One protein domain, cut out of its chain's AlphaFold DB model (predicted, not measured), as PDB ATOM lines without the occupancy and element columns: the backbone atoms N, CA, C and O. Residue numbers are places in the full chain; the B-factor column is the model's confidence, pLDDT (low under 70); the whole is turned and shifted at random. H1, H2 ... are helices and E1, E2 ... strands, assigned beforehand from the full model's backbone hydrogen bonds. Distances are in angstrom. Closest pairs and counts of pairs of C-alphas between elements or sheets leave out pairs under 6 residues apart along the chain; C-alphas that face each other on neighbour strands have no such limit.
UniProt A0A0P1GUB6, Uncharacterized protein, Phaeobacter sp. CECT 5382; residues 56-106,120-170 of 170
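AT A GLANCE: This is residues 56 to 106 and 120 to 170 of the 170 residues of an uncharacterized protein of Phaeobacter sp. CECT 5382 (UniProt A0A0P1GUB6). A long, narrow, twisted sheet makes the length of this domain: E2, E3 and E4 run side by side, with short E1 at one edge and short E5 at the other. Two helices, H1 and H2, cover one face of the sheet towards the end where E2 begins, E3 ends and E4 begins, which leaves the far part of the long strands without a helix over it. The printed part has 102 residues, with two named helices and five named strands in the order H1 H2 E1 E2 E3 E4 E5; the sheet's order is E1 E2 E3 E4 E5, all antiparallel, and the class is mixed, helices and strands. The whole is loose, with a radius of gyration of the C-alphas of 15.9 A, and elongated, spanning 47 by 24 by 24 A.

IN THESE COORDINATES: The longest strands are E3, residues 120 to 132, 38.6 A, and E4, residues 143 to 155, 37.1 A. E3 begins at C-alpha 120 (0.818, -26.942, -23.097) and ends at C-alpha 132 (16.512, -14.193, 9.766). E2, residues 92 to 100, is 26.1 A long. E1 is residues 87 to 89, 6.7 A, and E5 is residues 166 to 169, 9.3 A. H1, residues 57 to 69, is 18.1 A long and begins at C-alpha 57 (5.881, -27.135, 4.465); H2, residues 74 to 83, is 14.1 A.

HOW THE PARTS SIT: E3 and E4 form a hairpin, with N 127 and O 148 at 2.9 A. E4 and E5 form another, with N 151 and O 166 at 2.9 A; E3, E4 and E5 are a meander, each strand the antiparallel neighbour of the one before. On the other side of E3, E2 is antiparallel to it, with N 95 and O 128 at 2.8 A. E1 and E2 form a hairpin, with N 87 and O 94 at 2.8 A. The edge strands E1 and E5 are apart. H1 and H2 are on the same face, making two layers, helices on one face of a sheet. H1, at a height over the sheet of 7.8 A, lies over E4 and only just over E3, on which 3 of its C-alphas fall; it runs slantwise to the strands, at 51 degrees to E4 on the local plane. Its closest C-alphas to E4 are those of Asp 58 and Asp 146, 5.1 A apart. H2, at a height over the sheet of 9.1 A, lies over E2 and only just over E1, on which 3 of its C-alphas fall; it runs along the strands, at 16 degrees to E2 on the local plane. Its closest C-alphas to E1 are those of Gln 82 and Cys 88, 6.5 A apart. H1 and H2 are close but not clearly touching, about perpendicular at 74 degrees, with the C-alphas of Leu 69 and Ala 77 closest at 5.8 A. Every O i to N i+4 pair is within hydrogen-bond range in H1 and H2.

THE WHOLE: The two C-alphas farthest apart are those of Met 138 and Tyr 157, at 47.4 A. Residues 107 to 119, in the link across the cut from E2 to E3, are not printed; C-alphas 106 and 120 are 10.9 A apart. Of the links that are printed whole, no link is long. The mean pLDDT of the printed part is 83.7; residues 100 to 106, 120 and 168 to 170 are under 70.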
ATOM      1  N   THR A  56       3.679 -28.642   8.582       85.81
ATOM      2  CA  THR A  56       3.461 -27.798   7.401       85.81
ATOM      3  C   THR A  56       4.756 -27.677   6.584       85.81
ATOM      4  O   THR A  56       5.855 -27.881   7.117       85.81
ATOM      5  N   PRO A  57       4.686 -27.377   5.272       86.19
ATOM      6  CA  PRO A  57       5.881 -27.135   4.465       86.19
ATOM      7  C   PRO A  57       6.818 -26.087   5.077       86.19
ATOM      8  O   PRO A  57       8.036 -26.278   5.050       86.19
ATOM      9  N   ASP A  58       6.241 -25.047   5.672       89.06
ATOM     10  CA  ASP A  58       6.956 -23.959   6.333       89.06
ATOM     11  C   ASP A  58       7.663 -24.425   7.603       89.06
ATOM     12  O   ASP A  58       8.866 -24.210   7.738       89.06
ATOM     13  N   GLU A  59       6.959 -25.124   8.501       88.06
ATOM     14  CA  GLU A  59       7.547 -25.676   9.731       88.06
ATOM     15  C   GLU A  59       8.707 -26.626   9.410       88.06
ATOM     16  O   GLU A  59       9.775 -26.533  10.017       88.06
ATOM     17  N   ARG A  60       8.551 -27.473   8.386       88.75
ATOM     18  CA  ARG A  60       9.615 -28.384   7.949       88.75
ATOM     19  C   ARG A  60      10.826 -27.630   7.408       88.75
ATOM     20  O   ARG A  60      11.961 -27.999   7.707       88.75
ATOM     21  N   LEU A  61      10.609 -26.598   6.588       90.06
ATOM     22  CA  LEU A  61      11.699 -25.769   6.068       90.06
ATOM     23  C   LEU A  61      12.400 -25.008   7.200       90.06
ATOM     24  O   LEU A  61      13.628 -24.942   7.214       90.06
ATOM     25  N   GLN A  62      11.638 -24.486   8.162       92.94
ATOM     26  CA  GLN A  62      12.157 -23.811   9.348       92.94
ATOM     27  C   GLN A  62      13.016 -24.753  10.193       92.94
ATOM     28  O   GLN A  62      14.127 -24.383  10.566       92.94
ATOM     29  N   ALA A  63      12.535 -25.968  10.464       89.62
ATOM     30  CA  ALA A  63      13.251 -26.961  11.257       89.62
ATOM     31  C   ALA A  63      14.597 -27.328  10.618       89.62
ATOM     32  O   ALA A  63      15.629 -27.277  11.282       89.62
ATOM     33  N   VAL A  64      14.601 -27.614   9.312       91.25
ATOM     34  CA  VAL A  64      15.833 -27.926   8.574       91.25
ATOM     35  C   VAL A  64      16.775 -26.723   8.548       91.25
ATOM     36  O   VAL A  64      17.957 -26.860   8.847       91.25
ATOM     37  N   ALA A  65      16.277 -25.523   8.246       92.00
ATOM     38  CA  ALA A  65      17.112 -24.326   8.264       92.00
ATOM     39  C   ALA A  65      17.730 -24.091   9.652       92.00
ATOM     40  O   ALA A  65      18.907 -23.758   9.751       92.00
ATOM     41  N   PHE A  66      16.971 -24.312  10.724       93.19
ATOM     42  CA  PHE A  66      17.468 -24.175  12.087       93.19
ATOM     43  C   PHE A  66      18.585 -25.175  12.407       93.19
ATOM     44  O   PHE A  66      19.610 -24.763  12.939       93.19
ATOM     45  N   GLU A  67      18.443 -26.451  12.034       92.12
ATOM     46  CA  GLU A  67      19.470 -27.484  12.259       92.12
ATOM     47  C   GLU A  67      20.836 -27.105  11.661       92.12
ATOM     48  O   GLU A  67      21.875 -27.390  12.257       92.12
ATOM     49  N   HIS A  68      20.839 -26.417  10.517       91.56
ATOM     50  CA  HIS A  68      22.066 -25.965   9.858       91.56
ATOM     51  C   HIS A  68      22.574 -24.606  10.357       91.56
ATOM     52  O   HIS A  68      23.778 -24.363  10.330       91.56
ATOM     53  N   LEU A  69      21.684 -23.710  10.793       92.38
ATOM     54  CA  LEU A  69      22.025 -22.325  11.140       92.38
ATOM     55  C   LEU A  69      22.192 -22.085  12.646       92.38
ATOM     56  O   LEU A  69      22.638 -21.006  13.044       92.38
ATOM     57  N   GLN A  70      21.835 -23.051  13.494       94.19
ATOM     58  CA  GLN A  70      21.886 -22.903  14.945       94.19
ATOM     59  C   GLN A  70      23.289 -22.504  15.430       94.19
ATOM     60  O   GLN A  70      24.300 -23.125  15.103       94.19
ATOM     61  N   GLY A  71      23.344 -21.461  16.258       92.12
ATOM     62  CA  GLY A  71      24.575 -20.920  16.828       92.12
ATOM     63  C   GLY A  71      25.374 -20.022  15.878       92.12
ATOM     64  O   GLY A  71      26.373 -19.444  16.306       92.12
ATOM     65  N   MET A  72      24.948 -19.862  14.621       94.38
ATOM     66  CA  MET A  72      25.575 -18.927  13.689       94.38
ATOM     67  C   MET A  72      25.100 -17.494  13.939       94.38
ATOM     68  O   MET A  72      23.943 -17.241  14.292       94.38
ATOM     69  N   SER A  73      26.000 -16.534  13.715       95.56
ATOM     70  CA  SER A  73      25.616 -15.126  13.619       95.56
ATOM     71  C   SER A  73      24.826 -14.886  12.332       95.56
ATOM     72  O   SER A  73      24.987 -15.612  11.350       95.56
ATOM     73  N   ARG A  74      24.005 -13.833  12.284       93.31
ATOM     74  CA  ARG A  74      23.196 -13.509  11.103       93.31
ATOM     75  C   ARG A  74      24.061 -13.355   9.850       93.31
ATOM     76  O   ARG A  74      23.681 -13.840   8.794       93.31
ATOM     77  N   SER A  75      25.227 -12.712   9.943       94.06
ATOM     78  CA  SER A  75      26.127 -12.551   8.789       94.06
ATOM     79  C   SER A  75      26.686 -13.878   8.284       94.06
ATOM     80  O   SER A  75      26.799 -14.069   7.072       94.06
ATOM     81  N   ASP A  76      27.004 -14.796   9.197       94.75
ATOM     82  CA  ASP A  76      27.530 -16.114   8.840       94.75
ATOM     83  C   ASP A  76      26.422 -16.986   8.249       94.75
ATOM     84  O   ASP A  76      26.619 -17.595   7.203       94.75
ATOM     85  N   ALA A  77      25.227 -16.949   8.846       93.81
ATOM     86  CA  ALA A  77      24.043 -17.639   8.351       93.81
ATOM     87  C   ALA A  77      23.649 -17.171   6.940       93.81
ATOM     88  O   ALA A  77      23.387 -17.993   6.066       93.81
ATOM     89  N   LEU A  78      23.669 -15.859   6.673       93.50
ATOM     90  CA  LEU A  78      23.428 -15.325   5.328       93.50
ATOM     91  C   LEU A  78      24.499 -15.791   4.335       93.50
ATOM     92  O   LEU A  78      24.170 -16.148   3.206       93.50
ATOM     93  N   SER A  79      25.768 -15.804   4.746       92.75
ATOM     94  CA  SER A  79      26.873 -16.262   3.895       92.75
ATOM     95  C   SER A  79      26.754 -17.756   3.577       92.75
ATOM     96  O   SER A  79      26.965 -18.159   2.434       92.75
ATOM     97  N   PHE A  80      26.354 -18.561   4.565       92.75
ATOM     98  CA  PHE A  80      26.063 -19.979   4.396       92.75
ATOM     99  C   PHE A  80      24.906 -20.187   3.414       92.75
ATOM    100  O   PHE A  80      25.081 -20.877   2.414       92.75
ATOM    101  N   LEU A  81      23.768 -19.513   3.609       91.81
ATOM    102  CA  LEU A  81      22.621 -19.609   2.700       91.81
ATOM    103  C   LEU A  81      22.973 -19.169   1.270       91.81
ATOM    104  O   LEU A  81      22.539 -19.799   0.309       91.81
ATOM    105  N   GLN A  82      23.798 -18.131   1.105       91.62
ATOM    106  CA  GLN A  82      24.302 -17.727  -0.212       91.62
ATOM    107  C   GLN A  82      25.179 -18.802  -0.856       91.62
ATOM    108  O   GLN A  82      25.042 -19.064  -2.053       91.62
ATOM    109  N   SER A  83      26.063 -19.436  -0.079       88.69
ATOM    110  CA  SER A  83      26.850 -20.575  -0.561       88.69
ATOM    111  C   SER A  83      25.979 -21.790  -0.881       88.69
ATOM    112  O   SER A  83      26.311 -22.543  -1.794       88.69
ATOM    113  N   ASP A  84      24.822 -21.900  -0.221       86.50
ATOM    114  CA  ASP A  84      23.823 -22.939  -0.457       86.50
ATOM    115  C   ASP A  84      22.911 -22.660  -1.676       86.50
ATOM    116  O   ASP A  84      21.954 -23.376  -1.966       86.50
ATOM    117  N   GLY A  85      23.179 -21.567  -2.402       87.38
ATOM    118  CA  GLY A  85      22.454 -21.178  -3.610       87.38
ATOM    119  C   GLY A  85      21.265 -20.239  -3.388       87.38
ATOM    120  O   GLY A  85      20.601 -19.873  -4.364       87.38
ATOM    121  N   PHE A  86      20.991 -19.799  -2.156       91.62
ATOM    122  CA  PHE A  86      19.968 -18.783  -1.912       91.62
ATOM    123  C   PHE A  86      20.427 -17.398  -2.379       91.62
ATOM    124  O   PHE A  86      21.573 -16.981  -2.219       91.62
ATOM    125  N   GLN A  87      19.487 -16.623  -2.910       92.69
ATOM    126  CA  GLN A  87      19.686 -15.217  -3.233       92.69
ATOM    127  C   GLN A  87      19.202 -14.369  -2.057       92.69
ATOM    128  O   GLN A  87      17.999 -14.227  -1.841       92.69
ATOM    129  N   CYS A  88      20.137 -13.811  -1.289       92.38
ATOM    130  CA  CYS A  88      19.807 -13.003  -0.115       92.38
ATOM    131  C   CYS A  88      19.709 -11.508  -0.433       92.38
ATOM    132  O   CYS A  88      20.602 -10.928  -1.052       92.38
ATOM    133  N   GLN A  89      18.631 -10.881   0.035       92.44
ATOM    134  CA  GLN A  89      18.386  -9.443   0.005       92.44
ATOM    135  C   GLN A  89      18.091  -8.961   1.430       92.44
ATOM    136  O   GLN A  89      17.026  -9.216   1.990       92.44
ATOM    137  N   GLY A  90      19.053  -8.262   2.036       91.69
ATOM    138  CA  GLY A  90      18.949  -7.847   3.434       91.69
ATOM    139  C   GLY A  90      18.976  -9.053   4.373       91.69
ATOM    140  O   GLY A  90      19.987  -9.744   4.445       91.69
ATOM    141  N   VAL A  91      17.874  -9.287   5.086       92.31
ATOM    142  CA  VAL A  91      17.724 -10.396   6.048       92.31
ATOM    143  C   VAL A  91      16.942 -11.588   5.492       92.31
ATOM    144  O   VAL A  91      16.770 -12.579   6.195       92.31
ATOM    145  N   THR A  92      16.467 -11.492   4.247       93.81
ATOM    146  CA  THR A  92      15.649 -12.521   3.601       93.81
ATOM    147  C   THR A  92      16.418 -13.165   2.457       93.81
ATOM    148  O   THR A  92      16.949 -12.480   1.585       93.81
ATOM    149  N   CYS A  93      16.458 -14.489   2.447       93.69
ATOM    150  CA  CYS A  93      17.103 -15.329   1.454       93.69
ATOM    151  C   CYS A  93      16.053 -16.134   0.703       93.69
ATOM    152  O   CYS A  93      15.243 -16.815   1.321       93.69
ATOM    153  N   VAL A  94      16.075 -16.067  -0.628       93.50
ATOM    154  CA  VAL A  94      15.107 -16.771  -1.474       93.50
ATOM    155  C   VAL A  94      15.826 -17.736  -2.403       93.50
ATOM    156  O   VAL A  94      16.772 -17.363  -3.093       93.50
ATOM    157  N   HIS A  95      15.347 -18.973  -2.462       90.81
ATOM    158  CA  HIS A  95      15.740 -19.951  -3.462       90.81
ATOM    159  C   HIS A  95      14.515 -20.394  -4.254       90.81
ATOM    160  O   HIS A  95      13.548 -20.904  -3.696       90.81
ATOM    161  N   SER A  96      14.564 -20.241  -5.575       86.19
ATOM    162  CA  SER A  96      13.493 -20.694  -6.460       86.19
ATOM    163  C   SER A  96      14.009 -21.751  -7.423       86.19
ATOM    164  O   SER A  96      14.930 -21.485  -8.197       86.19
ATOM    165  N   SER A  97      13.375 -22.920  -7.437       82.69
ATOM    166  CA  SER A  97      13.616 -23.952  -8.439       82.69
ATOM    167  C   SER A  97      12.416 -24.051  -9.381       82.69
ATOM    168  O   SER A  97      11.252 -24.003  -8.979       82.69
ATOM    169  N   GLN A  98      12.691 -24.170 -10.678       78.31
ATOM    170  CA  GLN A  98      11.659 -24.396 -11.683       78.31
ATOM    171  C   GLN A  98      11.874 -25.767 -12.313       78.31
ATOM    172  O   GLN A  98      12.795 -25.955 -13.112       78.31
ATOM    173  N   LYS A  99      10.978 -26.716 -12.023       75.12
ATOM    174  CA  LYS A  99      10.950 -28.007 -12.712       75.12
ATOM    175  C   LYS A  99       9.969 -27.935 -13.880       75.12
ATOM    176  O   LYS A  99       8.757 -27.779 -13.713       75.12
ATOM    177  N   LYS A 100      10.501 -28.063 -15.096       67.38
ATOM    178  CA  LYS A 100       9.701 -28.310 -16.301       67.38
ATOM    179  C   LYS A 100       9.419 -29.809 -16.346       67.38
ATOM    180  O   LYS A 100      10.355 -30.581 -16.537       67.38
ATOM    181  N   LEU A 101       8.167 -30.215 -16.151       60.19
ATOM    182  CA  LEU A 101       7.796 -31.617 -16.326       60.19
ATOM    183  C   LEU A 101       7.758 -31.888 -17.831       60.19
ATOM    184  O   LEU A 101       7.038 -31.223 -18.582       60.19
ATOM    185  N   GLY A 102       8.611 -32.802 -18.285       54.09
ATOM    186  CA  GLY A 102       8.657 -33.195 -19.688       54.09
ATOM    187  C   GLY A 102       7.381 -33.939 -20.090       54.09
ATOM    188  O   GLY A 102       6.712 -34.540 -19.251       54.09
ATOM    189  N   ALA A 103       7.073 -33.962 -21.390       51.84
ATOM    190  CA  ALA A 103       5.912 -34.676 -21.934       51.84
ATOM    191  C   ALA A 103       5.854 -36.165 -21.526       51.84
ATOM    192  O   ALA A 103       4.775 -36.738 -21.508       51.84
ATOM    193  N   ALA A 104       6.988 -36.779 -21.164       49.94
ATOM    194  CA  ALA A 104       7.068 -38.167 -20.710       49.94
ATOM    195  C   ALA A 104       6.559 -38.394 -19.268       49.94
ATOM    196  O   ALA A 104       5.969 -39.437 -19.003       49.94
ATOM    197  N   GLU A 105       6.716 -37.428 -18.351       46.94
ATOM    198  CA  GLU A 105       6.190 -37.529 -16.972       46.94
ATOM    199  C   GLU A 105       4.662 -37.301 -16.921       46.94
ATOM    200  O   GLU A 105       4.007 -37.707 -15.967       46.94
ATOM    201  N   ALA A 106       4.068 -36.704 -17.965       47.19
ATOM    202  CA  ALA A 106       2.623 -36.478 -18.079       47.19
ATOM    203  C   ALA A 106       1.820 -37.710 -18.559       47.19
ATOM    204  O   ALA A 106       0.596 -37.662 -18.580       47.19
ATOM    205  N   ASP A 120       0.637 -27.246 -24.515       65.38
ATOM    206  CA  ASP A 120       0.818 -26.942 -23.097       65.38
ATOM    207  C   ASP A 120       1.738 -27.936 -22.377       65.38
ATOM    208  O   ASP A 120       1.773 -29.137 -22.656       65.38
ATOM    209  N   ARG A 121       2.534 -27.413 -21.443       70.81
ATOM    210  CA  ARG A 121       3.393 -28.165 -20.524       70.81
ATOM    211  C   ARG A 121       3.005 -27.874 -19.090       70.81
ATOM    212  O   ARG A 121       2.715 -26.733 -18.731       70.81
ATOM    213  N   ARG A 122       3.104 -28.887 -18.232       74.69
ATOM    214  CA  ARG A 122       2.993 -28.681 -16.791       74.69
ATOM    215  C   ARG A 122       4.317 -28.131 -16.265       74.69
ATOM    216  O   ARG A 122       5.376 -28.727 -16.449       74.69
ATOM    217  N   THR A 123       4.258 -26.972 -15.630       75.88
ATOM    218  CA  THR A 123       5.405 -26.368 -14.956       75.88
ATOM    219  C   THR A 123       5.146 -26.366 -13.462       75.88
ATOM    220  O   THR A 123       4.044 -26.031 -13.037       75.88
ATOM    221  N   SER A 124       6.156 -26.726 -12.674       79.50
ATOM    222  CA  SER A 124       6.155 -26.511 -11.232       79.50
ATOM    223  C   SER A 124       7.264 -25.534 -10.870       79.50
ATOM    224  O   SER A 124       8.379 -25.618 -11.392       79.50
ATOM    225  N   VAL A 125       6.928 -24.584 -10.009       82.25
ATOM    226  CA  VAL A 125       7.858 -23.645  -9.393       82.25
ATOM    227  C   VAL A 125       7.785 -23.873  -7.896       82.25
ATOM    228  O   VAL A 125       6.697 -23.882  -7.324       82.25
ATOM    229  N   GLN A 126       8.936 -24.076  -7.279       86.56
ATOM    230  CA  GLN A 126       9.075 -24.215  -5.838       86.56
ATOM    231  C   GLN A 126       9.903 -23.032  -5.370       86.56
ATOM    232  O   GLN A 126      10.966 -22.766  -5.935       86.56
ATOM    233  N   SER A 127       9.381 -22.282  -4.413       88.75
ATOM    234  CA  SER A 127      10.039 -21.106  -3.863       88.75
ATOM    235  C   SER A 127      10.192 -21.299  -2.369       88.75
ATOM    236  O   SER A 127       9.210 -21.544  -1.684       88.75
ATOM    237  N   TYR A 128      11.419 -21.166  -1.890       92.25
ATOM    238  CA  TYR A 128      11.781 -21.238  -0.484       92.25
ATOM    239  C   TYR A 128      12.288 -19.874  -0.062       92.25
ATOM    240  O   TYR A 128      13.199 -19.336  -0.691       92.25
ATOM    241  N   SER A 129      11.698 -19.312   0.976       93.56
ATOM    242  CA  SER A 129      12.092 -18.041   1.561       93.56
ATOM    243  C   SER A 129      12.449 -18.266   3.022       93.56
ATOM    244  O   SER A 129      11.709 -18.919   3.752       93.56
ATOM    245  N   LEU A 130      13.598 -17.740   3.438       93.94
ATOM    246  CA  LEU A 130      14.083 -17.772   4.812       93.94
ATOM    247  C   LEU A 130      14.414 -16.347   5.240       93.94
ATOM    248  O   LEU A 130      15.258 -15.700   4.625       93.94
ATOM    249  N   SER A 131      13.761 -15.846   6.281       95.19
ATOM    250  CA  SER A 131      14.046 -14.534   6.865       95.19
ATOM    251  C   SER A 131      14.625 -14.694   8.262       95.19
ATOM    252  O   SER A 131      14.009 -15.318   9.121       95.19
ATOM    253  N   LEU A 132      15.802 -14.115   8.489       94.06
ATOM    254  CA  LEU A 132      16.512 -14.193   9.766       94.06
ATOM    255  C   LEU A 132      16.184 -12.971  10.625       94.06
ATOM    256  O   LEU A 132      16.539 -11.842  10.282       94.06
ATOM    257  N   VAL A 133      15.518 -13.190  11.756       92.50
ATOM    258  CA  VAL A 133      15.040 -12.116  12.641       92.50
ATOM    259  C   VAL A 133      16.119 -11.709  13.633       92.50
ATOM    260  O   VAL A 133      16.357 -10.520  13.841       92.50
ATOM    261  N   SER A 134      16.821 -12.683  14.202       91.31
ATOM    262  CA  SER A 134      17.769 -12.467  15.299       91.31
ATOM    263  C   SER A 134      19.211 -12.322  14.811       91.31
ATOM    264  O   SER A 134      19.555 -12.722  13.698       91.31
ATOM    265  N   ASP A 135      20.047 -11.664  15.620       91.69
ATOM    266  CA  ASP A 135      21.469 -11.443  15.307       91.69
ATOM    267  C   ASP A 135      22.289 -12.734  15.435       91.69
ATOM    268  O   ASP A 135      23.324 -12.879  14.787       91.69
ATOM    269  N   VAL A 136      21.816 -13.665  16.262       94.19
ATOM    270  CA  VAL A 136      22.338 -15.021  16.436       94.19
ATOM    271  C   VAL A 136      21.138 -15.956  16.471       94.19
ATOM    272  O   VAL A 136      20.161 -15.654  17.151       94.19
ATOM    273  N   ILE A 137      21.209 -17.062  15.737       92.69
ATOM    274  CA  ILE A 137      20.121 -18.040  15.654       92.69
ATOM    275  C   ILE A 137      20.233 -19.004  16.836       92.69
ATOM    276  O   ILE A 137      21.127 -19.850  16.875       92.69
ATOM    277  N   MET A 138      19.344 -18.870  17.813       93.25
ATOM    278  CA  MET A 138      19.346 -19.665  19.045       93.25
ATOM    279  C   MET A 138      18.112 -20.552  19.153       93.25
ATOM    280  O   MET A 138      18.202 -21.659  19.687       93.25
ATOM    281  N   GLU A 139      16.984 -20.087  18.624       93.06
ATOM    282  CA  GLU A 139      15.708 -20.790  18.637       93.06
ATOM    283  C   GLU A 139      15.054 -20.825  17.244       93.06
ATOM    284  O   GLU A 139      15.320 -19.956  16.413       93.06
ATOM    285  N   PRO A 140      14.171 -21.802  16.959       88.81
ATOM    286  CA  PRO A 140      13.501 -21.891  15.657       88.81
ATOM    287  C   PRO A 140      12.720 -20.623  15.288       88.81
ATOM    288  O   PRO A 140      12.663 -20.252  14.119       88.81
ATOM    289  N   GLY A 141      12.171 -19.921  16.288       90.19
ATOM    290  CA  GLY A 141      11.449 -18.657  16.110       90.19
ATOM    291  C   GLY A 141      12.303 -17.499  15.580       90.19
ATOM    292  O   GLY A 141      11.748 -16.504  15.119       90.19
ATOM    293  N   ASP A 142      13.632 -17.637  15.581       92.81
ATOM    294  CA  ASP A 142      14.557 -16.663  14.992       92.81
ATOM    295  C   ASP A 142      14.580 -16.708  13.455       92.81
ATOM    296  O   ASP A 142      15.162 -15.825  12.814       92.81
ATOM    297  N   ILE A 143      13.966 -17.735  12.862       93.12
ATOM    298  CA  ILE A 143      13.889 -17.962  11.422       93.12
ATOM    299  C   ILE A 143      12.417 -17.978  11.020       93.12
ATOM    300  O   ILE A 143      11.658 -18.816  11.489       93.12
ATOM    301  N   TYR A 144      12.015 -17.115  10.095       94.06
ATOM    302  CA  TYR A 144      10.751 -17.283   9.380       94.06
ATOM    303  C   TYR A 144      11.003 -18.028   8.077       94.06
ATOM    304  O   TYR A 144      11.859 -17.616   7.293       94.06
ATOM    305  N   ALA A 145      10.250 -19.095   7.844       92.88
ATOM    306  CA  ALA A 145      10.305 -19.882   6.625       92.88
ATOM    307  C   ALA A 145       8.975 -19.780   5.872       92.88
ATOM    308  O   ALA A 145       7.924 -19.715   6.500       92.88
ATOM    309  N   ASP A 146       9.051 -19.746   4.547       92.19
ATOM    310  CA  ASP A 146       7.897 -19.748   3.646       92.19
ATOM    311  C   ASP A 146       8.242 -20.614   2.421       92.19
ATOM    312  O   ASP A 146       9.198 -20.334   1.683       92.19
ATOM    313  N   ALA A 147       7.521 -21.720   2.256       88.44
ATOM    314  CA  ALA A 147       7.762 -22.766   1.275       88.44
ATOM    315  C   ALA A 147       6.578 -22.887   0.306       88.44
ATOM    316  O   ALA A 147       5.733 -23.776   0.401       88.44
ATOM    317  N   VAL A 148       6.574 -22.046  -0.727       87.12
ATOM    318  CA  VAL A 148       5.475 -21.979  -1.693       87.12
ATOM    319  C   VAL A 148       5.680 -22.938  -2.864       87.12
ATOM    320  O   VAL A 148       6.628 -22.818  -3.650       87.12
ATOM    321  N   PHE A 149       4.707 -23.825  -3.079       83.38
ATOM    322  CA  PHE A 149       4.674 -24.726  -4.233       83.38
ATOM    323  C   PHE A 149       3.611 -24.285  -5.223       83.38
ATOM    324  O   PHE A 149       2.413 -24.432  -4.977       83.38
ATOM    325  N   ARG A 150       4.031 -23.812  -6.397       80.00
ATOM    326  CA  ARG A 150       3.112 -23.440  -7.474       80.00
ATOM    327  C   ARG A 150       3.208 -24.406  -8.640       80.00
ATOM    328  O   ARG A 150       4.293 -24.867  -9.006       80.00
ATOM    329  N   SER A 151       2.078 -24.707  -9.262       82.00
ATOM    330  CA  SER A 151       2.060 -25.469 -10.505       82.00
ATOM    331  C   SER A 151       1.027 -24.914 -11.467       82.00
ATOM    332  O   SER A 151       0.039 -24.318 -11.057       82.00
ATOM    333  N   GLY A 152       1.267 -25.087 -12.758       76.81
ATOM    334  CA  GLY A 152       0.361 -24.586 -13.776       76.81
ATOM    335  C   GLY A 152       0.600 -25.228 -15.128       76.81
ATOM    336  O   GLY A 152       1.660 -25.816 -15.380       76.81
ATOM    337  N   GLN A 153      -0.400 -25.127 -15.997       77.62
ATOM    338  CA  GLN A 153      -0.279 -25.493 -17.402       77.62
ATOM    339  C   GLN A 153       0.083 -24.248 -18.203       77.62
ATOM    340  O   GLN A 153      -0.618 -23.241 -18.181       77.62
ATOM    341  N   VAL A 154       1.224 -24.305 -18.882       73.88
ATOM    342  CA  VAL A 154       1.795 -23.170 -19.605       73.88
ATOM    343  C   VAL A 154       2.106 -23.606 -21.025       73.88
ATOM    344  O   VAL A 154       2.711 -24.665 -21.190       73.88
ATOM    345  N   PRO A 155       1.823 -22.784 -22.042       74.44
ATOM    346  CA  PRO A 155       2.197 -23.120 -23.400       74.44
ATOM    347  C   PRO A 155       3.708 -23.346 -23.573       74.44
ATOM    348  O   PRO A 155       4.526 -22.592 -23.037       74.44
ATOM    349  N   TRP A 156       4.105 -24.357 -24.350       70.25
ATOM    350  CA  TRP A 156       5.506 -24.776 -24.530       70.25
ATOM    351  C   TRP A 156       6.433 -23.649 -25.003       70.25
ATOM    352  O   TRP A 156       7.581 -23.562 -24.557       70.25
ATOM    353  N   TYR A 157       5.925 -22.790 -25.888       75.06
ATOM    354  CA  TYR A 157       6.674 -21.729 -26.561       75.06
ATOM    355  C   TYR A 157       6.919 -20.484 -25.694       75.06
ATOM    356  O   TYR A 157       7.641 -19.587 -26.127       75.06
ATOM    357  N   ARG A 158       6.340 -20.398 -24.485       75.00
ATOM    358  CA  ARG A 158       6.508 -19.232 -23.602       75.00
ATOM    359  C   ARG A 158       6.987 -19.596 -22.201       75.00
ATOM    360  O   ARG A 158       6.772 -20.701 -21.698       75.00
ATOM    361  N   SER A 159       7.652 -18.642 -21.556       72.38
ATOM    362  CA  SER A 159       7.974 -18.736 -20.131       72.38
ATOM    363  C   SER A 159       6.695 -18.599 -19.288       72.38
ATOM    364  O   SER A 159       5.818 -17.811 -19.663       72.38
ATOM    365  N   PRO A 160       6.574 -19.341 -18.170       73.44
ATOM    366  CA  PRO A 160       5.470 -19.178 -17.227       73.44
ATOM    367  C   PRO A 160       5.414 -17.756 -16.696       73.44
ATOM    368  O   PRO A 160       6.448 -17.178 -16.354       73.44
ATOM    369  N   ARG A 161       4.208 -17.211 -16.590       80.00
ATOM    370  CA  ARG A 161       3.944 -15.994 -15.826       80.00
ATOM    371  C   ARG A 161       3.393 -16.380 -14.453       80.00
ATOM    372  O   ARG A 161       2.791 -17.444 -14.333       80.00
ATOM    373  N   PRO A 162       3.519 -15.515 -13.435       74.81
ATOM    374  CA  PRO A 162       2.915 -15.762 -12.127       74.81
ATOM    375  C   PRO A 162       1.406 -16.041 -12.194       74.81
ATOM    376  O   PRO A 162       0.919 -16.865 -11.438       74.81
ATOM    377  N   SER A 163       0.690 -15.415 -13.136       77.25
ATOM    378  CA  SER A 163      -0.746 -15.636 -13.371       77.25
ATOM    379  C   SER A 163      -1.090 -17.012 -13.947       77.25
ATOM    380  O   SER A 163      -2.249 -17.398 -13.922       77.25
ATOM    381  N   ASP A 164      -0.112 -17.715 -14.524       74.69
ATOM    382  CA  ASP A 164      -0.311 -19.053 -15.088       74.69
ATOM    383  C   ASP A 164      -0.105 -20.156 -14.032       74.69
ATOM    384  O   ASP A 164      -0.191 -21.337 -14.360       74.69
ATOM    385  N   LEU A 165       0.262 -19.790 -12.798       74.38
ATOM    386  CA  LEU A 165       0.661 -20.708 -11.740       74.38
ATOM    387  C   LEU A 165      -0.306 -20.597 -10.561       74.38
ATOM    388  O   LEU A 165      -0.455 -19.529  -9.972       74.38
ATOM    389  N   GLU A 166      -0.898 -21.719 -10.175       76.00
ATOM    390  CA  GLU A 166      -1.734 -21.823  -8.983       76.00
ATOM    391  C   GLU A 166      -0.894 -22.337  -7.813       76.00
ATOM    392  O   GLU A 166      -0.038 -23.214  -7.983       76.00
ATOM    393  N   VAL A 167      -1.112 -21.776  -6.621       71.81
ATOM    394  CA  VAL A 167      -0.507 -22.281  -5.383       71.81
ATOM    395  C   VAL A 167      -1.169 -23.616  -5.064       71.81
ATOM    396  O   VAL A 167      -2.388 -23.714  -4.989       71.81
ATOM    397  N   THR A 168      -0.357 -24.661  -4.953       63.25
ATOM    398  CA  THR A 168      -0.826 -26.036  -4.737       63.25
ATOM    399  C   THR A 168      -0.620 -26.511  -3.310       63.25
ATOM    400  O   THR A 168      -1.375 -27.370  -2.871       63.25
ATOM    401  N   HIS A 169       0.404 -26.003  -2.624       59.84
ATOM    402  CA  HIS A 169       0.661 -26.243  -1.206       59.84
ATOM    403  C   HIS A 169       1.164 -24.923  -0.606       59.84
ATOM    404  O   HIS A 169       2.051 -24.301  -1.206       59.84
ATOM    405  N   ASP A 170       0.537 -24.541   0.502       49.00
ATOM    406  CA  ASP A 170       0.836 -23.448   1.433       49.00
ATOM    407  C   ASP A 170       0.659 -24.075   2.827       49.00
ATOM    408  O   ASP A 170      -0.459 -24.608   3.054       49.00
TER     409      ASP A 170